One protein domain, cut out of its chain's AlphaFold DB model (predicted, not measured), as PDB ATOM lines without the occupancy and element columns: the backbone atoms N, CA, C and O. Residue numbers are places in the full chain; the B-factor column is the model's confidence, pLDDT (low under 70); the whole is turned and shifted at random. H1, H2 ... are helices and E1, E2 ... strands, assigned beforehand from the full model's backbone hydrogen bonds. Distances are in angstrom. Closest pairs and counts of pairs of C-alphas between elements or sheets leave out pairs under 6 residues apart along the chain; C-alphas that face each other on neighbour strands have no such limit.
ATOM      1  N   THR A  21     142.061 198.591 180.735       93.38
ATOM      2  CA  THR A  21     141.729 199.661 179.795       93.38
ATOM      3  C   THR A  21     140.506 199.235 179.003       93.38
ATOM      4  O   THR A  21     140.546 198.230 178.306       93.38
ATOM      5  N   VAL A  22     139.416 199.987 179.112       93.94
ATOM      6  CA  VAL A  22     138.228 199.792 178.280       93.94
ATOM      7  C   VAL A  22     138.332 200.699 177.074       93.94
ATOM      8  O   VAL A  22     138.490 201.913 177.235       93.94
ATOM      9  N   VAL A  23     138.234 200.114 175.885       96.19
ATOM     10  CA  VAL A  23     138.210 200.837 174.611       96.19
ATOM     11  C   VAL A  23     136.797 200.781 174.051       96.19
ATOM     12  O   VAL A  23     136.227 199.702 173.888       96.19
ATOM     13  N   ASN A  24     136.222 201.949 173.765       97.06
ATOM     14  CA  ASN A  24     134.942 202.028 173.082       97.06
ATOM     15  C   ASN A  24     135.155 201.907 171.570       97.06
ATOM     16  O   ASN A  24     135.438 202.891 170.893       97.06
ATOM     17  N   ASP A  25     135.021 200.697 171.044       96.62
ATOM     18  CA  ASP A  25     135.074 200.401 169.612       96.62
ATOM     19  C   ASP A  25     133.686 200.382 168.946       96.62
ATOM     20  O   ASP A  25     133.556 200.035 167.771       96.62
ATOM     21  N   LEU A  26     132.640 200.762 169.683       95.38
ATOM     22  CA  LEU A  26     131.283 200.875 169.166       95.38
ATOM     23  C   LEU A  26     131.070 202.255 168.536       95.38
ATOM     24  O   LEU A  26     131.631 203.263 168.962       95.38
ATOM     25  N   GLY A  27     130.186 202.315 167.538       95.38
ATOM     26  CA  GLY A  27     129.800 203.561 166.866       95.38
ATOM     27  C   GLY A  27     128.911 204.496 167.700       95.38
ATOM     28  O   GLY A  27     128.346 205.431 167.140       95.38
ATOM     29  N   ALA A  28     128.761 204.250 169.005       96.81
ATOM     30  CA  ALA A  28     127.913 205.014 169.919       96.81
ATOM     31  C   ALA A  28     128.676 205.429 171.181       96.81
ATOM     32  O   ALA A  28     129.693 204.830 171.537       96.81
ATOM     33  N   ALA A  29     128.191 206.459 171.876       97.69
ATOM     34  CA  ALA A  29     128.769 206.852 173.152       97.69
ATOM     35  C   ALA A  29     128.325 205.879 174.253       97.69
ATOM     36  O   ALA A  29     127.144 205.594 174.426       97.69
ATOM     37  N   VAL A  30     129.278 205.400 175.042       97.50
ATOM     38  CA  VAL A  30     129.006 204.486 176.157       97.50
ATOM     39  C   VAL A  30     129.359 205.156 177.471       97.50
ATOM     40  O   VAL A  30     130.238 206.012 177.540       97.50
ATOM     41  N   GLU A  31     128.677 204.779 178.539       97.81
ATOM     42  CA  GLU A  31     129.019 205.193 179.890       97.81
ATOM     43  C   GLU A  31     129.584 204.000 180.642       97.81
ATOM     44  O   GLU A  31     128.986 202.925 180.655       97.81
ATOM     45  N   VAL A  32     130.730 204.190 181.287       96.69
ATOM     46  CA  VAL A  32     131.367 203.157 182.101       96.69
ATOM     47  C   VAL A  32     131.365 203.592 183.557       96.69
ATOM     48  O   VAL A  32     131.830 204.681 183.896       96.69
ATOM     49  N   HIS A  33     130.816 202.744 184.420       95.88
ATOM     50  CA  HIS A  33     130.794 202.938 185.857       95.88
ATOM     51  C   HIS A  33     132.089 202.410 186.472       95.88
ATOM     52  O   HIS A  33     132.318 201.200 186.508       95.88
ATOM     53  N   SER A  34     132.914 203.324 186.975       90.69
ATOM     54  CA  SER A  34     134.152 203.013 187.689       90.69
ATOM     55  C   SER A  34     134.254 203.892 188.931       90.69
ATOM     56  O   SER A  34     133.935 205.080 188.887       90.69
ATOM     57  N   GLU A  35     134.693 203.307 190.048       88.19
ATOM     58  CA  GLU A  35     134.964 204.026 191.307       88.19
ATOM     59  C   GLU A  35     133.779 204.891 191.809       88.19
ATOM     60  O   GLU A  35     133.965 205.944 192.410       88.19
ATOM     61  N   GLY A  36     132.539 204.448 191.563       90.88
ATOM     62  CA  GLY A  36     131.320 205.127 192.025       90.88
ATOM     63  C   GLY A  36     130.837 206.281 191.141       90.88
ATOM     64  O   GLY A  36     129.952 207.032 191.551       90.88
ATOM     65  N   SER A  37     131.394 206.443 189.937       95.00
ATOM     66  CA  SER A  37     130.946 207.451 188.973       95.00
ATOM     67  C   SER A  37     130.798 206.874 187.565       95.00
ATOM     68  O   SER A  37     131.538 205.975 187.164       95.00
ATOM     69  N   TRP A  38     129.828 207.395 186.810       97.12
ATOM     70  CA  TRP A  38     129.671 207.099 185.386       97.12
ATOM     71  C   TRP A  38     130.537 208.054 184.572       97.12
ATOM     72  O   TRP A  38     130.393 209.275 184.672       97.12
ATOM     73  N   LYS A  39     131.425 207.503 183.748       97.38
ATOM     74  CA  LYS A  39     132.270 208.266 182.834       97.38
ATOM     75  C   LYS A  39     131.874 207.974 181.394       97.38
ATOM     76  O   LYS A  39     131.835 206.820 180.980       97.38
ATOM     77  N   VAL A  40     131.616 209.034 180.632       97.94
ATOM     78  CA  VAL A  40     131.282 208.935 179.208       97.94
ATOM     79  C   VAL A  40     132.546 208.649 178.398       97.94
ATOM     80  O   VAL A  40     133.548 209.357 178.507       97.94
ATOM     81  N   LEU A  41     132.463 207.630 177.557       97.81
ATOM     82  CA  LEU A  41     133.441 207.217 176.566       97.81
ATOM     83  C   LEU A  41     132.824 207.402 175.182       97.81
ATOM     84  O   LEU A  41     131.911 206.684 174.779       97.81
ATOM     85  N   TYR A  42     133.325 208.388 174.449       97.75
ATOM     86  CA  TYR A  42     132.965 208.583 173.047       97.75
ATOM     87  C   TYR A  42     133.555 207.464 172.170       97.75
ATOM     88  O   TYR A  42     134.461 206.766 172.632       97.75
ATOM     89  N   PRO A  43     133.052 207.270 170.939       97.75
ATOM     90  CA  PRO A  43     133.639 206.318 169.998       97.75
ATOM     91  C   PRO A  43     135.155 206.504 169.871       97.75
ATOM     92  O   PRO A  43     135.644 207.635 169.891       97.75
ATOM     93  N   GLU A  44     135.887 205.393 169.784       96.44
ATOM     94  CA  GLU A  44     137.355 205.298 169.710       96.44
ATOM     95  C   GLU A  44     138.115 205.793 170.957       96.44
ATOM     96  O   GLU A  44     139.346 205.741 171.005       96.44
ATOM     97  N   ALA A  45     137.413 206.250 172.000       97.62
ATOM     98  CA  ALA A  45     138.041 206.662 173.247       97.62
ATOM     99  C   ALA A  45     138.348 205.459 174.153       97.62
ATOM    100  O   ALA A  45     137.664 204.434 174.128       97.62
ATOM    101  N   ALA A  46     139.352 205.623 175.013       96.50
ATOM    102  CA  ALA A  46     139.757 204.620 175.989       96.50
ATOM    103  C   ALA A  46     139.790 205.194 177.412       96.50
ATOM    104  O   ALA A  46     140.075 206.377 177.621       96.50
ATOM    105  N   CYS A  47     139.512 204.358 178.413       95.12
ATOM    106  CA  CYS A  47     139.611 204.728 179.822       95.12
ATOM    107  C   CYS A  47     140.125 203.565 180.664       95.12
ATOM    108  O   CYS A  47     139.706 202.428 180.484       95.12
ATOM    109  N   GLN A  48     140.980 203.868 181.637       93.81
ATOM    110  CA  GLN A  48     141.345 202.911 182.677       93.81
ATOM    111  C   GLN A  48     140.217 202.794 183.703       93.81
ATOM    112  O   GLN A  48     139.680 203.813 184.144       93.81
ATOM    113  N   VAL A  49     139.872 201.568 184.075       92.44
ATOM    114  CA  VAL A  49     138.800 201.237 185.019       92.44
ATOM    115  C   VAL A  49     139.229 200.100 185.946       92.44
ATOM    116  O   VAL A  49     140.216 199.401 185.691       92.44
ATOM    117  N   ALA A  50     138.496 199.935 187.046       87.88
ATOM    118  CA  ALA A  50     138.647 198.782 187.928       87.88
ATOM    119  C   ALA A  50     138.332 197.464 187.190       87.88
ATOM    120  O   ALA A  50     137.670 197.470 186.154       87.88
ATOM    121  N   THR A  51     138.801 196.333 187.728       84.00
ATOM    122  CA  THR A  51     138.585 194.997 187.141       84.00
ATOM    123  C   THR A  51     137.105 194.702 186.900       84.00
ATOM    124  O   THR A  51     136.748 194.208 185.831       84.00
ATOM    125  N   ASP A  52     136.263 195.077 187.867       87.81
ATOM    126  CA  ASP A  52     134.811 194.972 187.790       87.81
ATOM    127  C   ASP A  52     134.223 196.340 187.448       87.81
ATOM    128  O   ASP A  52     134.366 197.307 188.203       87.81
ATOM    129  N   PHE A  53     133.545 196.423 186.307       91.50
ATOM    130  CA  PHE A  53     132.874 197.638 185.868       91.50
ATOM    131  C   PHE A  53     131.521 197.314 185.231       91.50
ATOM    132  O   PHE A  53     131.239 196.191 184.809       91.50
ATOM    133  N   GLN A  54     130.658 198.322 185.174       94.75
ATOM    134  CA  GLN A  54     129.426 198.258 184.392       94.75
ATOM    135  C   GLN A  54     129.565 199.194 183.205       94.75
ATOM    136  O   GLN A  54     130.128 200.278 183.332       94.75
ATOM    137  N   ILE A  55     129.050 198.776 182.061       95.69
ATOM    138  CA  ILE A  55     128.962 199.595 180.860       95.69
ATOM    139  C   ILE A  55     127.491 199.742 180.488       95.69
ATOM    140  O   ILE A  55     126.713 198.803 180.652       95.69
ATOM    141  N   ARG A  56     127.089 200.908 180.001       96.88
ATOM    142  CA  ARG A  56     125.761 201.105 179.421       96.88
ATOM    143  C   ARG A  56     125.821 202.020 178.215       96.88
ATOM    144  O   ARG A  56     126.767 202.795 178.074       96.88
ATOM    145  N   LEU A  57     124.812 201.944 177.362       97.56
ATOM    146  CA  LEU A  57     124.665 202.894 176.269       97.56
ATOM    147  C   LEU A  57     124.239 204.254 176.842       97.56
ATOM    148  O   LEU A  57     123.420 204.313 177.760       97.56
ATOM    149  N   ARG A  58     124.817 205.352 176.346       97.31
ATOM    150  CA  ARG A  58     124.490 206.699 176.838       97.31
ATOM    151  C   ARG A  58     123.083 207.119 176.414       97.31
ATOM    152  O   ARG A  58     122.365 207.744 177.191       97.31
ATOM    153  N   GLU A  59     122.725 206.800 175.180       96.62
ATOM    154  CA  GLU A  59     121.451 207.146 174.556       96.62
ATOM    155  C   GLU A  59     120.301 206.282 175.093       96.62
ATOM    156  O   GLU A  59     119.195 206.789 175.272       96.62
ATOM    157  N   ASP A  60     120.581 205.019 175.439       96.75
ATOM    158  CA  ASP A  60     119.642 204.125 176.124       96.75
ATOM    159  C   ASP A  60     120.280 203.457 177.361       96.75
ATOM    160  O   ASP A  60     120.843 202.358 177.280       96.75
ATOM    161  N   PRO A  61     120.143 204.078 178.550       95.44
ATOM    162  CA  PRO A  61     120.691 203.543 179.794       95.44
ATOM    163  C   PRO A  61     120.131 202.177 180.221       95.44
ATOM    164  O   PRO A  61     120.638 201.613 181.193       95.44
ATOM    165  N   THR A  62     119.091 201.650 179.561       95.75
ATOM    166  CA  THR A  62     118.539 200.313 179.843       95.75
ATOM    167  C   THR A  62     119.401 199.185 179.262       95.75
ATOM    168  O   THR A  62     119.372 198.052 179.758       95.75
ATOM    169  N   ILE A  63     120.232 199.490 178.260       94.44
ATOM    170  CA  ILE A  63     121.180 198.552 177.659       94.44
ATOM    171  C   ILE A  63     122.452 198.532 178.510       94.44
ATOM    172  O   ILE A  63     123.354 199.345 178.321       94.44
ATOM    173  N   ILE A  64     122.516 197.602 179.466       94.50
ATOM    174  CA  ILE A  64     123.616 197.483 180.440       94.50
ATOM    175  C   ILE A  64     124.377 196.168 180.242       94.50
ATOM    176  O   ILE A  64     123.765 195.101 180.184       94.50
ATOM    177  N   GLY A  65     125.707 196.238 180.194       90.50
ATOM    178  CA  GLY A  65     126.636 195.111 180.279       90.50
ATOM    179  C   GLY A  65     127.416 195.130 181.590       90.50
ATOM    180  O   GLY A  65     127.765 196.192 182.102       90.50
ATOM    181  N   THR A  66     127.710 193.957 182.145       87.12
ATOM    182  CA  THR A  66     128.553 193.830 183.345       87.12
ATOM    183  C   THR A  66     129.705 192.891 183.035       87.12
ATOM    184  O   THR A  66     129.470 191.802 182.526       87.12
ATOM    185  N   THR A  67     130.943 193.273 183.356       78.12
ATOM    186  CA  THR A  67     132.135 192.475 183.015       78.12
ATOM    187  C   THR A  67     132.360 191.232 183.861       78.12
ATOM    188  O   THR A  67     133.268 190.465 183.555       78.12
ATOM    189  N   ALA A  68     131.494 190.954 184.841       65.62
ATOM    190  CA  ALA A  68     131.482 189.673 185.553       65.62
ATOM    191  C   ALA A  68     131.360 188.459 184.602       65.62
ATOM    192  O   ALA A  68     131.710 187.347 184.989       65.62
ATOM    193  N   SER A  69     130.894 188.662 183.362       53.66
ATOM    194  CA  SER A  69     130.818 187.638 182.314       53.66
ATOM    195  C   SER A  69     132.056 187.540 181.403       53.66
ATOM    196  O   SER A  69     132.188 186.551 180.685       53.66
ATOM    197  N   CYS A  70     132.982 188.505 181.424       56.25
ATOM    198  CA  CYS A  70     134.117 188.564 180.495       56.25
ATOM    199  C   CYS A  70     135.402 188.024 181.147       56.25
ATOM    200  O   CYS A  70     136.161 188.752 181.791       56.25
ATOM    201  N   VAL A  71     135.677 186.734 180.928       55.22
ATOM    202  CA  VAL A  71     136.862 185.993 181.424       55.22
ATOM    203  C   VAL A  71     138.132 186.298 180.602       55.22
ATOM    204  O   VAL A  71     139.046 185.484 180.520       55.22
ATOM    205  N   SER A  72     138.214 187.463 179.953       58.69
ATOM    206  CA  SER A  72     139.427 187.835 179.222       58.69
ATOM    207  C   SER A  72     140.563 188.116 180.214       58.69
ATOM    208  O   SER A  72     140.398 188.866 181.184       58.69
ATOM    209  N   HIS A  73     141.713 187.479 179.986       66.06
ATOM    210  CA  HIS A  73     142.964 187.745 180.698       66.06
ATOM    211  C   HIS A  73     143.672 189.009 180.185       66.06
ATOM    212  O   HIS A  73     144.700 189.393 180.746       66.06
ATOM    213  N   ASP A  74     143.128 189.657 179.154       71.56
ATOM    214  CA  ASP A  74     143.749 190.811 178.529       71.56
ATOM    215  C   ASP A  74     143.572 192.079 179.376       71.56
ATOM    216  O   ASP A  74     142.563 192.308 180.051       71.56
ATOM    217  N   LEU A  75     144.614 192.914 179.361       82.44
ATOM    218  CA  LEU A  75     144.638 194.227 180.015       82.44
ATOM    219  C   LEU A  75     143.739 195.247 179.302       82.44
ATOM    220  O   LEU A  75     143.424 196.289 179.877       82.44
ATOM    221  N   GLU A  76     143.341 194.953 178.066       89.25
ATOM    222  CA  GLU A  76     142.461 195.762 177.233       89.25
ATOM    223  C   GLU A  76     141.162 194.990 176.987       89.25
ATOM    224  O   GLU A  76     141.206 193.829 176.593       89.25
ATOM    225  N   VAL A  77     140.020 195.624 177.250       90.94
ATOM    226  CA  VAL A  77     138.687 195.059 177.014       90.94
ATOM    227  C   VAL A  77     137.961 195.971 176.041       90.94
ATOM    228  O   VAL A  77     137.794 197.166 176.308       90.94
ATOM    229  N   ARG A  78     137.510 195.424 174.916       93.12
ATOM    230  CA  ARG A  78     136.711 196.190 173.955       93.12
ATOM    231  C   ARG A  78     135.246 196.165 174.353       93.12
ATOM    232  O   ARG A  78     134.732 195.147 174.813       93.12
ATOM    233  N   ALA A  79     134.542 197.273 174.154       91.75
ATOM    234  CA  ALA A  79     133.108 197.334 174.424       91.75
ATOM    235  C   ALA A  79     132.321 196.296 173.596       91.75
ATOM    236  O   ALA A  79     131.317 195.761 174.069       91.75
ATOM    237  N   SER A  80     132.803 195.957 172.395       92.69
ATOM    238  CA  SER A  80     132.226 194.912 171.546       92.69
ATOM    239  C   SER A  80     132.402 193.473 172.057       92.69
ATOM    240  O   SER A  80     131.629 192.604 171.650       92.69
ATOM    241  N   GLU A  81     133.350 193.215 172.963       92.12
ATOM    242  CA  GLU A  81     133.623 191.885 173.543       92.12
ATOM    243  C   GLU A  81     132.669 191.528 174.695       92.12
ATOM    244  O   GLU A  81     132.674 190.407 175.201       92.12
ATOM    245  N   ILE A  82     131.836 192.477 175.130       90.81
ATOM    246  CA  ILE A  82     130.836 192.263 176.176       90.81
ATOM    247  C   ILE A  82     129.554 191.755 175.498       90.81
ATOM    248  O   ILE A  82     128.694 192.553 175.142       90.81
ATOM    249  N   ASP A  83     129.445 190.439 175.293       83.75
ATOM    250  CA  ASP A  83     128.457 189.774 174.411       83.75
ATOM    251  C   ASP A  83     127.021 190.340 174.458       83.75
ATOM    252  O   ASP A  83     126.504 190.854 173.458       83.75
ATOM    253  N   ASP A  84     126.360 190.287 175.620       90.12
ATOM    254  CA  ASP A  84     124.963 190.735 175.761       90.12
ATOM    255  C   ASP A  84     124.798 192.243 175.538       90.12
ATOM    256  O   ASP A  84     123.717 192.725 175.188       90.12
ATOM    257  N   PHE A  85     125.852 193.014 175.801       93.62
ATOM    258  CA  PHE A  85     125.862 194.457 175.612       93.62
ATOM    259  C   PHE A  85     126.109 194.815 174.150       93.62
ATOM    260  O   PHE A  85     125.364 195.613 173.586       93.62
ATOM    261  N   SER A  86     127.099 194.187 173.515       93.44
ATOM    262  CA  SER A  86     127.473 194.461 172.133       93.44
ATOM    263  C   SER A  86     126.361 194.080 171.162       93.44
ATOM    264  O   SER A  86     126.075 194.842 170.240       93.44
ATOM    265  N   THR A  87     125.667 192.965 171.406       94.44
ATOM    266  CA  THR A  87     124.528 192.529 170.586       94.44
ATOM    267  C   THR A  87     123.371 193.525 170.669       94.44
ATOM    268  O   THR A  87     122.866 193.970 169.642       94.44
ATOM    269  N   ARG A  88     122.987 193.946 171.883       96.25
ATOM    270  CA  ARG A  88     121.914 194.937 172.074       96.25
ATOM    271  C   ARG A  88     122.293 196.320 171.552       96.25
ATOM    272  O   ARG A  88     121.457 196.987 170.960       96.25
ATOM    273  N   CYS A  89     123.547 196.735 171.723       96.00
ATOM    274  CA  CYS A  89     124.034 198.003 171.188       96.00
ATOM    275  C   CYS A  89     124.056 198.009 169.653       96.00
ATOM    276  O   CYS A  89     123.721 199.025 169.052       96.00
ATOM    277  N   LYS A  90     124.432 196.894 169.010       95.38
ATOM    278  CA  LYS A  90     124.372 196.753 167.547       95.38
ATOM    279  C   LYS A  90     122.936 196.810 167.041       95.38
ATOM    280  O   LYS A  90     122.677 197.575 166.125       95.38
ATOM    281  N   GLN A  91     122.019 196.084 167.685       96.88
ATOM    282  CA  GLN A  91     120.597 196.145 167.341       96.88
ATOM    283  C   GLN A  91     120.058 197.574 167.457       96.88
ATOM    284  O   GLN A  91     119.437 198.070 166.529       96.88
ATOM    285  N   TRP A  92     120.363 198.265 168.559       97.12
ATOM    286  CA  TRP A  92     119.952 199.655 168.750       97.12
ATOM    287  C   TRP A  92     120.521 200.586 167.667       97.12
ATOM    288  O   TRP A  92     119.806 201.433 167.143       97.12
ATOM    289  N   LEU A  93     121.794 200.410 167.289       96.25
ATOM    290  CA  LEU A  93     122.423 201.184 166.214       96.25
ATOM    291  C   LEU A  93     121.774 200.930 164.846       96.25
ATOM    292  O   LEU A  93     121.638 201.868 164.063       96.25
ATOM    293  N   GLU A  94     121.401 199.687 164.549       96.81
ATOM    294  CA  GLU A  94     120.688 199.326 163.318       96.81
ATOM    295  C   GLU A  94     119.277 199.932 163.300       96.81
ATOM    296  O   GLU A  94     118.908 200.580 162.318       96.81
ATOM    297  N   ASP A  95     118.539 199.817 164.407       97.00
ATOM    298  CA  ASP A  95     117.191 200.376 164.554       97.00
ATOM    299  C   ASP A  95     117.197 201.911 164.406       97.00
ATOM    300  O   ASP A  95     116.339 202.476 163.723       97.00
ATOM    301  N   GLU A  96     118.188 202.598 164.985       96.25
ATOM    302  CA  GLU A  96     118.348 204.054 164.868       96.25
ATOM    303  C   GLU A  96     118.698 204.472 163.429       96.25
ATOM    304  O   GLU A  96     118.139 205.433 162.894       96.25
ATOM    305  N   GLN A  97     119.583 203.730 162.752       96.31
ATOM    306  CA  GLN A  97     119.903 203.983 161.342       96.31
ATOM    307  C   GLN A  97     118.685 203.783 160.432       96.31
ATOM    308  O   GLN A  97     118.477 204.562 159.497       96.31
ATOM    309  N   ASP A  98     117.864 202.770 160.706       97.06
ATOM    310  CA  ASP A  98     116.615 202.534 159.986       97.06
ATOM    311  C   ASP A  98     115.571 203.619 160.265       97.06
ATOM    312  O   ASP A  98     114.904 204.081 159.333       97.06
ATOM    313  N   ALA A  99     115.461 204.089 161.508       96.00
ATOM    314  CA  ALA A  99     114.590 205.202 161.868       96.00
ATOM    315  C   ALA A  99     114.975 206.490 161.120       96.00
ATOM    316  O   ALA A  99     114.106 207.130 160.519       96.00
ATOM    317  N   ILE A 100     116.269 206.822 161.064       95.56
ATOM    318  CA  ILE A 100     116.783 207.986 160.323       95.56
ATOM    319  C   ILE A 100     116.462 207.861 158.830       95.56
ATOM    320  O   ILE A 100     115.940 208.798 158.224       95.56
ATOM    321  N   ARG A 101     116.712 206.691 158.230       96.62
ATOM    322  CA  ARG A 101     116.422 206.428 156.811       96.62
ATOM    323  C   ARG A 101     114.937 206.634 156.492       96.62
ATOM    324  O   ARG A 101     114.597 207.266 155.491       96.62
TER     325      ARG A 101
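AT A GLANCE: This is residues 21 to 101 of the 493 residues of the protein "Hypothetical protein" of Symbiodinium sp. CCMP2456 (UniProt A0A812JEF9). Two small sheets stand partly face to face, E3 E2 E5 E6 and E4 E1 E7, and the first part of the one helix, H1, packs along the E5 and E6 side of the larger sheet. The last residues of H1, 94 to 101, stick out from this body as an arm that makes the length of the whole. The printed part has 81 residues with seven strands and then one helix, in the order E1 E2 E3 E4 E5 E6 E7 H1, of mixed class. The larger sheet, in the order E3 E2 E5 E6, is antiparallel throughout; the smaller, in the order E4 E1 E7, is mixed. The whole is compact, with a radius of gyration of the C-alphas of 12.2 A, and elongated, spanning 39 by 23 by 21 A.

HOW THE PARTS SIT: E1, residues 21 to 23, is the inner strand of its sheet. It is antiparallel to E4, residues 46 to 49, with N 22 and O 47 2.8 A apart, and parallel to E7, residues 76 to 78, with N 77 and O 21 2.9 A apart. E2, residues 30 to 34, and E3, residues 37 to 41, form a hairpin, with N 41 and O 30 2.8 A apart. The closest C-alphas of E2 and E4 are those of Ser 34 and Val 49, 5.6 A apart. E2 is also antiparallel to E5, residues 54 to 57, with N 31 and O 56 2.8 A apart. E5 and E6, residues 64 to 66, form a second hairpin, with N 65 and O 55 2.8 A apart. H1, residues 83 to 101, is on one face of the larger sheet, an arrangement of two layers, helix and sheet. Its height over the sheet is 9.5 A, and it runs along the strands, at 18 degrees to E6 on the local plane. The closest C-alphas of E6 and H1 are those of Gly 65 and Phe 85, 4.8 A apart. H1 is not on the sheet E4 E1 E7. In H1, 14 of 15 O i to N i+4 pairs are within hydrogen-bond range.

IN THESE COORDINATES: E1 begins at C-alpha 21 (141.729, 199.661, 179.795) and is 6.4 A long. E2 and E3 are 12.7 A each, E4 9.7 A, E5 10.5 A, E6 6.8 A and E7 6.6 A. H1 runs 27.1 A, from C-alpha 83 (128.457, 189.774, 174.411) to C-alpha 101 (116.422, 206.428, 156.811).

THE WHOLE: The two C-alphas farthest apart are those of His 73 and Arg 101, 40.3 A. Residues 94 to 101 of H1 stand free; the body without them spans 28 by 23 by 21 A. The printed part has no cut and no long link. Its mean pLDDT is 91.2, and residues 68 to 73, between E6 and E7, are under 70.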